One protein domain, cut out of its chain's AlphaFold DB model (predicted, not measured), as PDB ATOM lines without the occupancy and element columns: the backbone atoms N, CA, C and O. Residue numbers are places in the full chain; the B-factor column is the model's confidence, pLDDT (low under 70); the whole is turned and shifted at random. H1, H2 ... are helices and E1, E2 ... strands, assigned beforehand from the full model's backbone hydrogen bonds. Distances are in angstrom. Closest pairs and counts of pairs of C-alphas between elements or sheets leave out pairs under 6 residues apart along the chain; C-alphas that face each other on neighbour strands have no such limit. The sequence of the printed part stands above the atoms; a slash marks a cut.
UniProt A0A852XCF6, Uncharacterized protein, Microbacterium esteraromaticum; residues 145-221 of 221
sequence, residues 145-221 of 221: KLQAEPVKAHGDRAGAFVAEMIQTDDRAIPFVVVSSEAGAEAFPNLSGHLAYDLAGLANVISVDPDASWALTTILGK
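AT A GLANCE: This is residues 145 to 221 of the 221 residues of an uncharacterized protein of Microbacterium esteraromaticum (UniProt A0A852XCF6). A small sheet of three parallel strands, E1 E3 E2, is sandwiched between helices, with H1 and H3 paired over one face and H2 alone over the other. The 77 printed residues hold three named helices and three named strands, in the order E1 H1 E2 H2 E3 H3, of mixed class. The whole is compact, with a radius of gyration of the C-alphas of 11.9 A, and spans 34 by 30 by 17 A.

IN THESE COORDINATES: E1 is residues 151 to 153, beginning at C-alpha 151 (20.748, 35.004, -44.203). E3 is residues 203 to 207, 12.8 A long, and E2 is residues 175 to 181, 19.5 A. H1 is residues 155 to 167, 18.7 A; H2 is residues 190 to 198, 11.9 A. H3, residues 209 to 219, 15.2 A, ends at C-alpha 219 (28.618, 45.107, -58.104).

HOW THE PARTS SIT: Inner strand E3 is parallel to E1, with N 153 and O 206 at 2.8 A, and to E2, with N 178 and O 205 at 2.8 A. H1 and H3 are on the same face, H2 on the opposite face: three layers, helices on both faces of a sheet. H2 runs along E3 at 1 degrees on the local plane, its height over the sheet 9.0 A; their closest C-alphas are Ala 195 and Val 204, 5.4 A. H1 and H3 touch, closest at the C-alphas of Gly 159 and Ala 211, 3.8 A, the same way at a tilt of 35.4 degrees, only just steep. E2, H2, E3 form a strand-helix-strand unit, two parallel neighbour strands with a helix between in the chain; E1, H1, E2 form a split one, with E3 between its strands; both crossovers are right-handed. In H1, H2 and H3 every O i to N i+4 pair is within hydrogen-bond range.

THE WHOLE: The farthest C-alphas, Asp 170 and Ala 182, are 34.0 A apart. The printed part has no cut and no long link. Residue 221, the chain's last, has pLDDT under 70.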
ATOM      1  N   LYS A 145      16.930  28.675 -53.631       94.06
ATOM      2  CA  LYS A 145      16.509  28.191 -52.309       94.06
ATOM      3  C   LYS A 145      15.740  29.280 -51.569       94.06
ATOM      4  O   LYS A 145      16.217  30.406 -51.487       94.06
ATOM      5  N   LEU A 146      14.588  28.944 -51.004       96.00
ATOM      6  CA  LEU A 146      13.763  29.851 -50.214       96.00
ATOM      7  C   LEU A 146      14.229  29.854 -48.755       96.00
ATOM      8  O   LEU A 146      14.487  28.796 -48.178       96.00
ATOM      9  N   GLN A 147      14.328  31.041 -48.163       94.25
ATOM     10  CA  GLN A 147      14.751  31.234 -46.778       94.25
ATOM     11  C   GLN A 147      13.605  31.841 -45.965       94.25
ATOM     12  O   GLN A 147      13.008  32.838 -46.368       94.25
ATOM     13  N   ALA A 148      13.294  31.233 -44.818       91.75
ATOM     14  CA  ALA A 148      12.307  31.768 -43.876       91.75
ATOM     15  C   ALA A 148      12.894  32.856 -42.961       91.75
ATOM     16  O   ALA A 148      12.163  33.694 -42.438       91.75
ATOM     17  N   GLU A 149      14.213  32.829 -42.764       95.12
ATOM     18  CA  GLU A 149      14.949  33.731 -41.882       95.12
ATOM     19  C   GLU A 149      15.987  34.541 -42.668       95.12
ATOM     20  O   GLU A 149      16.405  34.123 -43.754       95.12
ATOM     21  N   PRO A 150      16.448  35.685 -42.128       96.12
ATOM     22  CA  PRO A 150      17.525  36.441 -42.743       96.12
ATOM     23  C   PRO A 150      18.811  35.616 -42.830       96.12
ATOM     24  O   PRO A 150      19.309  35.099 -41.827       96.12
ATOM     25  N   VAL A 151      19.408  35.566 -44.019       95.94
ATOM     26  CA  VAL A 151      20.748  35.004 -44.203       95.94
ATOM     27  C   VAL A 151      21.765  36.025 -43.706       95.94
ATOM     28  O   VAL A 151      21.822  37.141 -44.213       95.94
ATOM     29  N   LYS A 152      22.578  35.656 -42.718       96.06
ATOM     30  CA  LYS A 152      23.642  36.526 -42.200       96.06
ATOM     31  C   LYS A 152      24.909  36.346 -43.028       96.06
ATOM     32  O   LYS A 152      25.448  35.243 -43.093       96.06
ATOM     33  N   ALA A 153      25.388  37.426 -43.628       96.44
ATOM     34  CA  ALA A 153      26.607  37.461 -44.418       96.44
ATOM     35  C   ALA A 153      27.587  38.453 -43.786       96.44
ATOM     36  O   ALA A 153      27.446  39.663 -43.939       96.44
ATOM     37  N   HIS A 154      28.557  37.923 -43.038       95.75
ATOM     38  CA  HIS A 154      29.552  38.719 -42.323       95.75
ATOM     39  C   HIS A 154      30.942  38.562 -42.945       95.75
ATOM     40  O   HIS A 154      31.370  37.439 -43.247       95.75
ATOM     41  N   GLY A 155      31.650  39.677 -43.090       96.50
ATOM     42  CA  GLY A 155      32.987  39.744 -43.663       96.50
ATOM     43  C   GLY A 155      33.023  39.676 -45.192       96.50
ATOM     44  O   GLY A 155      32.091  39.222 -45.864       96.50
ATOM     45  N   ASP A 156      34.172  40.060 -45.745       96.50
ATOM     46  CA  ASP A 156      34.406  40.185 -47.188       96.50
ATOM     47  C   ASP A 156      34.043  38.930 -47.986       96.50
ATOM     48  O   ASP A 156      33.421  39.004 -49.047       96.50
ATOM     49  N   ARG A 157      34.407  37.747 -47.472       96.75
ATOM     50  CA  ARG A 157      34.149  36.473 -48.157       96.75
ATOM     51  C   ARG A 157      32.652  36.200 -48.297       96.75
ATOM     52  O   ARG A 157      32.225  35.705 -49.338       96.75
ATOM     53  N   ALA A 158      31.867  36.501 -47.263       96.56
ATOM     54  CA  ALA A 158      30.422  36.337 -47.325       96.56
ATOM     55  C   ALA A 158      29.798  37.381 -48.260       96.56
ATOM     56  O   ALA A 158      28.924  37.032 -49.047       96.56
ATOM     57  N   GLY A 159      30.293  38.624 -48.248       96.62
ATOM     58  CA  GLY A 159      29.879  39.655 -49.203       96.62
ATOM     59  C   GLY A 159      30.146  39.265 -50.660       96.62
ATOM     60  O   GLY A 159      29.268  39.420 -51.506       96.62
ATOM     61  N   ALA A 160      31.309  38.676 -50.952       95.69
ATOM     62  CA  ALA A 160      31.636  38.170 -52.286       95.69
ATOM     63  C   ALA A 160      30.702  37.034 -52.733       95.69
ATOM     64  O   ALA A 160      30.236  37.035 -53.869       95.69
ATOM     65  N   PHE A 161      30.371  36.110 -51.827       94.69
ATOM     66  CA  PHE A 161      29.391  35.057 -52.102       94.69
ATOM     67  C   PHE A 161      27.990  35.627 -52.377       94.69
ATOM     68  O   PHE A 161      27.297  35.180 -53.287       94.69
ATOM     69  N   VAL A 162      27.571  36.655 -51.633       95.06
ATOM     70  CA  VAL A 162      26.303  37.350 -51.902       95.06
ATOM     71  C   VAL A 162      26.333  38.056 -53.260       95.06
ATOM     72  O   VAL A 162      25.334  38.011 -53.975       95.06
ATOM     73  N   ALA A 163      27.461  38.655 -53.650       95.19
ATOM     74  CA  ALA A 163      27.613  39.263 -54.971       95.19
ATOM     75  C   ALA A 163      27.437  38.227 -56.093       95.19
ATOM     76  O   ALA A 163      26.692  38.480 -57.037       95.19
ATOM     77  N   GLU A 164      28.053  37.051 -55.947       92.81
ATOM     78  CA  GLU A 164      27.902  35.932 -56.883       92.81
ATOM     79  C   GLU A 164      26.435  35.498 -56.993       92.81
ATOM     80  O   GLU A 164      25.896  35.462 -58.095       92.81
ATOM     81  N   MET A 165      25.745  35.290 -55.860       91.38
ATOM     82  CA  MET A 165      24.308  34.973 -55.860       91.38
ATOM     83  C   MET A 165      23.467  36.043 -56.576       91.38
ATOM     84  O   MET A 165      22.498  35.723 -57.265       91.38
ATOM     85  N   ILE A 166      23.802  37.327 -56.404       92.00
ATOM     86  CA  ILE A 166      23.102  38.440 -57.066       92.00
ATOM     87  C   ILE A 166      23.344  38.433 -58.582       92.00
ATOM     88  O   ILE A 166      22.441  38.817 -59.330       92.00
ATOM     89  N   GLN A 167      24.521  38.003 -59.030       92.31
ATOM     90  CA  GLN A 167      24.903  37.949 -60.442       92.31
ATOM     91  C   GLN A 167      24.418  36.688 -61.168       92.31
ATOM     92  O   GLN A 167      24.496  36.643 -62.392       92.31
ATOM     93  N   THR A 168      23.905  35.680 -60.460       90.50
ATOM     94  CA  THR A 168      23.355  34.476 -61.089       90.50
ATOM     95  C   THR A 168      22.127  34.795 -61.956       90.50
ATOM     96  O   THR A 168      21.088  35.225 -61.450       90.50
ATOM     97  N   ASP A 169      22.233  34.521 -63.260       88.31
ATOM     98  CA  ASP A 169      21.202  34.826 -64.268       88.31
ATOM     99  C   ASP A 169      19.910  34.009 -64.116       88.31
ATOM    100  O   ASP A 169      18.839  34.451 -64.531       88.31
ATOM    101  N   ASP A 170      19.989  32.812 -63.530       89.69
ATOM    102  CA  ASP A 170      18.837  31.917 -63.377       89.69
ATOM    103  C   ASP A 170      18.020  32.175 -62.101       89.69
ATOM    104  O   ASP A 170      17.070  31.442 -61.816       89.69
ATOM    105  N   ARG A 171      18.362  33.227 -61.340       89.69
ATOM    106  CA  ARG A 171      17.690  33.563 -60.087       89.69
ATOM    107  C   ARG A 171      16.187  33.729 -60.300       89.69
ATOM    108  O   ARG A 171      15.729  34.590 -61.049       89.69
ATOM    109  N   ALA A 172      15.416  32.972 -59.530       93.12
ATOM    110  CA  ALA A 172      13.966  32.932 -59.647       93.12
ATOM    111  C   ALA A 172      13.239  33.823 -58.623       93.12
ATOM    112  O   ALA A 172      12.055  34.100 -58.798       93.12
ATOM    113  N   ILE A 173      13.922  34.292 -57.567       94.00
ATOM    114  CA  ILE A 173      13.356  35.227 -56.577       94.00
ATOM    115  C   ILE A 173      14.286  36.411 -56.280       94.00
ATOM    116  O   ILE A 173      15.504  36.266 -56.326       94.00
ATOM    117  N   PRO A 174      13.763  37.605 -55.964       94.81
ATOM    118  CA  PRO A 174      14.579  38.747 -55.554       94.81
ATOM    119  C   PRO A 174      15.339  38.524 -54.235       94.81
ATOM    120  O   PRO A 174      14.925  37.757 -53.363       94.81
ATOM    121  N   PHE A 175      16.427  39.282 -54.071       95.31
ATOM    122  CA  PHE A 175      17.140  39.451 -52.805       95.31
ATOM    123  C   PHE A 175      16.873  40.838 -52.225       95.31
ATOM    124  O   PHE A 175      16.862  41.827 -52.959       95.31
ATOM    125  N   VAL A 176      16.710  40.915 -50.907       96.88
ATOM    126  CA  VAL A 176      16.666  42.181 -50.167       96.88
ATOM    127  C   VAL A 176      17.857  42.215 -49.227       96.88
ATOM    128  O   VAL A 176      17.929  41.434 -48.281       96.88
ATOM    129  N   VAL A 177      18.801  43.110 -49.500       96.75
ATOM    130  CA  VAL A 177      20.011  43.263 -48.692       96.75
ATOM    131  C   VAL A 177      19.786  44.364 -47.661       96.75
ATOM    132  O   VAL A 177      19.397  45.478 -48.008       96.75
ATOM    133  N   VAL A 178      20.028  44.044 -46.394       97.38
ATOM    134  CA  VAL A 178      19.923  44.960 -45.258       97.38
ATOM    135  C   VAL A 178      21.306  45.119 -44.655       97.38
ATOM    136  O   VAL A 178      21.852  44.175 -44.090       97.38
ATOM    137  N   SER A 179      21.881  46.309 -44.783       96.12
ATOM    138  CA  SER A 179      23.171  46.621 -44.179       96.12
ATOM    139  C   SER A 179      23.028  47.040 -42.724       96.12
ATOM    140  O   SER A 179      22.093  47.754 -42.352       96.12
ATOM    141  N   SER A 180      24.007  46.642 -41.923       93.94
ATOM    142  CA  SER A 180      24.214  47.138 -40.569       93.94
ATOM    143  C   SER A 180      25.463  48.015 -40.499       93.94
ATOM    144  O   SER A 180      26.451  47.776 -41.191       93.94
ATOM    145  N   GLU A 181      25.426  49.033 -39.644       91.19
ATOM    146  CA  GLU A 181      26.554  49.910 -39.339       91.19
ATOM    147  C   GLU A 181      26.775  49.914 -37.825       91.19
ATOM    148  O   GLU A 181      25.824  49.959 -37.046       91.19
ATOM    149  N   ALA A 182      28.035  49.794 -37.391       86.62
ATOM    150  CA  ALA A 182      28.398  49.678 -35.973       86.62
ATOM    151  C   ALA A 182      27.603  48.592 -35.203       86.62
ATOM    152  O   ALA A 182      27.313  48.738 -34.016       86.62
ATOM    153  N   GLY A 183      27.251  47.492 -35.880       84.88
ATOM    154  CA  GLY A 183      26.495  46.377 -35.299       84.88
ATOM    155  C   GLY A 183      24.985  46.610 -35.175       84.88
ATOM    156  O   GLY A 183      24.311  45.802 -34.536       84.88
ATOM    157  N   ALA A 184      24.444  47.677 -35.770       90.06
ATOM    158  CA  ALA A 184      23.020  47.992 -35.748       90.06
ATOM    159  C   ALA A 184      22.453  48.216 -37.158       90.06
ATOM    160  O   ALA A 184      23.095  48.792 -38.031       90.06
ATOM    161  N   GLU A 185      21.220  47.768 -37.376       93.44
ATOM    162  CA  GLU A 185      20.442  48.090 -38.575       93.44
ATOM    163  C   GLU A 185      19.770  49.464 -38.419       93.44
ATOM    164  O   GLU A 185      19.505  49.911 -37.301       93.44
ATOM    165  N   ALA A 186      19.443  50.120 -39.540       91.94
ATOM    166  CA  ALA A 186      18.798  51.442 -39.537       91.94
ATOM    167  C   ALA A 186      17.475  51.468 -38.744       91.94
ATOM    168  O   ALA A 186      17.144  52.471 -38.111       91.94
ATOM    169  N   PHE A 187      16.741  50.352 -38.754       94.75
ATOM    170  CA  PHE A 187      15.619  50.101 -37.857       94.75
ATOM    171  C   PHE A 187      15.880  48.814 -37.067       94.75
ATOM    172  O   PHE A 187      16.409  47.862 -37.641       94.75
ATOM    173  N   PRO A 188      15.491  48.739 -35.779       94.00
ATOM    174  CA  PRO A 188      15.692  47.535 -34.982       94.00
ATOM    175  C   PRO A 188      15.060  46.298 -35.633       94.00
ATOM    176  O   PRO A 188      13.855  46.286 -35.893       94.00
ATOM    177  N   ASN A 189      15.871  45.255 -35.850       95.06
ATOM    178  CA  ASN A 189      15.446  43.971 -36.419       95.06
ATOM    179  C   ASN A 189      14.713  44.104 -37.773       95.06
ATOM    180  O   ASN A 189      13.768  43.363 -38.059       95.06
ATOM    181  N   LEU A 190      15.127  45.064 -38.603       97.00
ATOM    182  CA  LEU A 190      14.574  45.292 -39.935       97.00
ATOM    183  C   LEU A 190      14.685  44.044 -40.807       97.00
ATOM    184  O   LEU A 190      13.698  43.661 -41.436       97.00
ATOM    185  N   SER A 191      15.851  43.395 -40.833       97.12
ATOM    186  CA  SER A 191      16.042  42.175 -41.624       97.12
ATOM    187  C   SER A 191      15.071  41.074 -41.197       97.12
ATOM    188  O   SER A 191      14.441  40.454 -42.052       97.12
ATOM    189  N   GLY A 192      14.866  40.895 -39.890       96.56
ATOM    190  CA  GLY A 192      13.896  39.951 -39.338       96.56
ATOM    191  C   GLY A 192      12.454  40.263 -39.746       96.56
ATOM    192  O   GLY A 192      11.737  39.367 -40.193       96.56
ATOM    193  N   HIS A 193      12.027  41.528 -39.652       95.88
ATOM    194  CA  HIS A 193      10.685  41.937 -40.085       95.88
ATOM    195  C   HIS A 193      10.474  41.733 -41.591       95.88
ATOM    196  O   HIS A 193       9.443  41.200 -42.001       95.88
ATOM    197  N   LEU A 194      11.465  42.092 -42.411       96.12
ATOM    198  CA  LEU A 194      11.396  41.891 -43.857       96.12
ATOM    199  C   LEU A 194      11.362  40.404 -44.220       96.12
ATOM    200  O   LEU A 194      10.577  40.022 -45.079       96.12
ATOM    201  N   ALA A 195      12.158  39.555 -43.560       96.19
ATOM    202  CA  ALA A 195      12.147  38.113 -43.813       96.19
ATOM    203  C   ALA A 195      10.784  37.497 -43.479       96.19
ATOM    204  O   ALA A 195      10.260  36.689 -44.242       96.19
ATOM    205  N   TYR A 196      10.165  37.944 -42.384       95.06
ATOM    206  CA  TYR A 196       8.831  37.506 -41.986       95.06
ATOM    207  C   TYR A 196       7.753  37.873 -43.023       95.06
ATOM    208  O   TYR A 196       6.905  37.038 -43.364       95.06
ATOM    209  N   ASP A 197       7.784  39.114 -43.519       93.31
ATOM    210  CA  ASP A 197       6.782  39.647 -44.448       93.31
ATOM    211  C   ASP A 197       6.994  39.178 -45.897       93.31
ATOM    212  O   ASP A 197       6.018  39.036 -46.637       93.31
ATOM    213  N   LEU A 198       8.240  38.904 -46.299       94.62
ATOM    214  CA  LEU A 198       8.619  38.507 -47.662       94.62
ATOM    215  C   LEU A 198       8.880  37.003 -47.823       94.62
ATOM    216  O   LEU A 198       9.283  36.574 -48.907       94.62
ATOM    217  N   ALA A 199       8.638  36.199 -46.785       95.44
ATOM    218  CA  ALA A 199       8.832  34.754 -46.818       95.44
ATOM    219  C   ALA A 199       8.165  34.120 -48.055       95.44
ATOM    220  O   ALA A 199       6.972  34.316 -48.305       95.44
ATOM    221  N   GLY A 200       8.950  33.380 -48.842       93.62
ATOM    222  CA  GLY A 200       8.504  32.734 -50.083       93.62
ATOM    223  C   GLY A 200       8.405  33.653 -51.312       93.62
ATOM    224  O   GLY A 200       8.036  33.169 -52.378       93.62
ATOM    225  N   LEU A 201       8.735  34.944 -51.188       93.88
ATOM    226  CA  LEU A 201       8.785  35.913 -52.298       93.88
ATOM    227  C   LEU A 201      10.174  36.509 -52.504       93.88
ATOM    228  O   LEU A 201      10.542  36.795 -53.637       93.88
ATOM    229  N   ALA A 202      10.928  36.727 -51.428       95.56
ATOM    230  CA  ALA A 202      12.286  37.243 -51.488       95.56
ATOM    231  C   ALA A 202      13.131  36.635 -50.374       95.56
ATOM    232  O   ALA A 202      12.634  36.362 -49.282       95.56
ATOM    233  N   ASN A 203      14.427  36.499 -50.630       96.44
ATOM    234  CA  ASN A 203      15.388  36.151 -49.593       96.44
ATOM    235  C   ASN A 203      15.985  37.430 -49.012       96.44
ATOM    236  O   ASN A 203      16.519  38.267 -49.745       96.44
ATOM    237  N   VAL A 204      15.917  37.570 -47.693       97.75
ATOM    238  CA  VAL A 204      16.509  38.706 -46.986       97.75
ATOM    239  C   VAL A 204      17.910  38.337 -46.522       97.75
ATOM    240  O   VAL A 204      18.119  37.268 -45.950       97.75
ATOM    241  N   ILE A 205      18.872  39.219 -46.773       97.69
ATOM    242  CA  ILE A 205      20.280  39.028 -46.432       97.69
ATOM    243  C   ILE A 205      20.708  40.190 -45.539       97.69
ATOM    244  O   ILE A 205      20.623  41.345 -45.950       97.69
ATOM    245  N   SER A 206      21.157  39.891 -44.324       97.44
ATOM    246  CA  SER A 206      21.747  40.876 -43.415       97.44
ATOM    247  C   SER A 206      23.258  40.894 -43.623       97.44
ATOM    248  O   SER A 206      23.898  39.841 -43.555       97.44
ATOM    249  N   VAL A 207      23.814  42.068 -43.918       97.50
ATOM    250  CA  VAL A 207      25.244  42.263 -44.193       97.50
ATOM    251  C   VAL A 207      25.876  43.202 -43.171       97.50
ATOM    252  O   VAL A 207      25.267  44.183 -42.730       97.50
ATOM    253  N   ASP A 208      27.110  42.901 -42.787       96.44
ATOM    254  CA  ASP A 208      27.942  43.791 -41.977       96.44
ATOM    255  C   ASP A 208      28.705  44.799 -42.868       96.44
ATOM    256  O   ASP A 208      28.590  44.748 -44.103       96.44
ATOM    257  N   PRO A 209      29.443  45.768 -42.287       96.56
ATOM    258  CA  PRO A 209      30.173  46.763 -43.073       96.56
ATOM    259  C   PRO A 209      31.173  46.156 -44.066       96.56
ATOM    260  O   PRO A 209      31.252  46.617 -45.205       96.56
ATOM    261  N   ASP A 210      31.884  45.102 -43.670       96.44
ATOM    262  CA  ASP A 210      32.887  44.425 -44.500       96.44
ATOM    263  C   ASP A 210      32.224  43.749 -45.716       96.44
ATOM    264  O   ASP A 210      32.574  44.012 -46.872       96.44
ATOM    265  N   ALA A 211      31.155  42.975 -45.492       96.81
ATOM    266  CA  ALA A 211      30.373  42.382 -46.573       96.81
ATOM    267  C   ALA A 211      29.736  43.446 -47.491       96.81
ATOM    268  O   ALA A 211      29.680  43.256 -48.710       96.81
ATOM    269  N   SER A 212      29.298  44.581 -46.936       95.38
ATOM    270  CA  SER A 212      28.741  45.707 -47.705       95.38
ATOM    271  C   SER A 212      29.776  46.339 -48.646       95.38
ATOM    272  O   SER A 212      29.465  46.662 -49.800       95.38
ATOM    273  N   TRP A 213      31.023  46.485 -48.191       95.69
ATOM    274  CA  TRP A 213      32.127  46.978 -49.018       95.69
ATOM    275  C   TRP A 213      32.518  45.996 -50.117       95.69
ATOM    276  O   TRP A 213      32.733  46.413 -51.262       95.69
ATOM    277  N   ALA A 214      32.558  44.698 -49.808       96.06
ATOM    278  CA  ALA A 214      32.798  43.663 -50.809       96.06
ATOM    279  C   ALA A 214      31.722  43.683 -51.909       96.06
ATOM    280  O   ALA A 214      32.059  43.695 -53.094       96.06
ATOM    281  N   LEU A 215      30.442  43.791 -51.530       94.88
ATOM    282  CA  LEU A 215      29.331  43.941 -52.475       94.88
ATOM    283  C   LEU A 215      29.500  45.169 -53.368       94.88
ATOM    284  O   LEU A 215      29.411  45.058 -54.588       94.88
ATOM    285  N   THR A 216      29.799  46.325 -52.774       94.25
ATOM    286  CA  THR A 216      30.008  47.579 -53.515       94.25
ATOM    287  C   THR A 216      31.177  47.464 -54.495       94.25
ATOM    288  O   THR A 216      31.090  47.931 -55.626       94.25
ATOM    289  N   THR A 217      32.261  46.798 -54.099       95.44
ATOM    290  CA  THR A 217      33.456  46.622 -54.939       95.44
ATOM    291  C   THR A 217      33.192  45.733 -56.156       95.44
ATOM    292  O   THR A 217      33.754  45.973 -57.229       95.44
ATOM    293  N   ILE A 218      32.359  44.701 -55.993       95.69
ATOM    294  CA  ILE A 218      32.062  43.719 -57.044       95.69
ATOM    295  C   ILE A 218      30.929  44.205 -57.957       95.69
ATOM    296  O   ILE A 218      31.059  44.107 -59.174       95.69
ATOM    297  N   LEU A 219      29.842  44.730 -57.382       92.94
ATOM    298  CA  LEU A 219      28.618  45.107 -58.104       92.94
ATOM    299  C   LEU A 219      28.579  46.578 -58.536       92.94
ATOM    300  O   LEU A 219      27.779  46.932 -59.392       92.94
ATOM    301  N   GLY A 220      29.393  47.452 -57.937       82.06
ATOM    302  CA  GLY A 220      29.408  48.895 -58.215       82.06
ATOM    303  C   GLY A 220      30.133  49.299 -59.504       82.06
ATOM    304  O   GLY A 220      30.522  50.460 -59.637       82.06
ATOM    305  N   LYS A 221      30.355  48.353 -60.417       58.06
ATOM    306  CA  LYS A 221      30.947  48.555 -61.745       58.06
ATOM    307  C   LYS A 221      29.900  48.303 -62.817       58.06
ATOM    308  O   LYS A 221      29.993  48.986 -63.859       58.06
TER     309      LYS A 221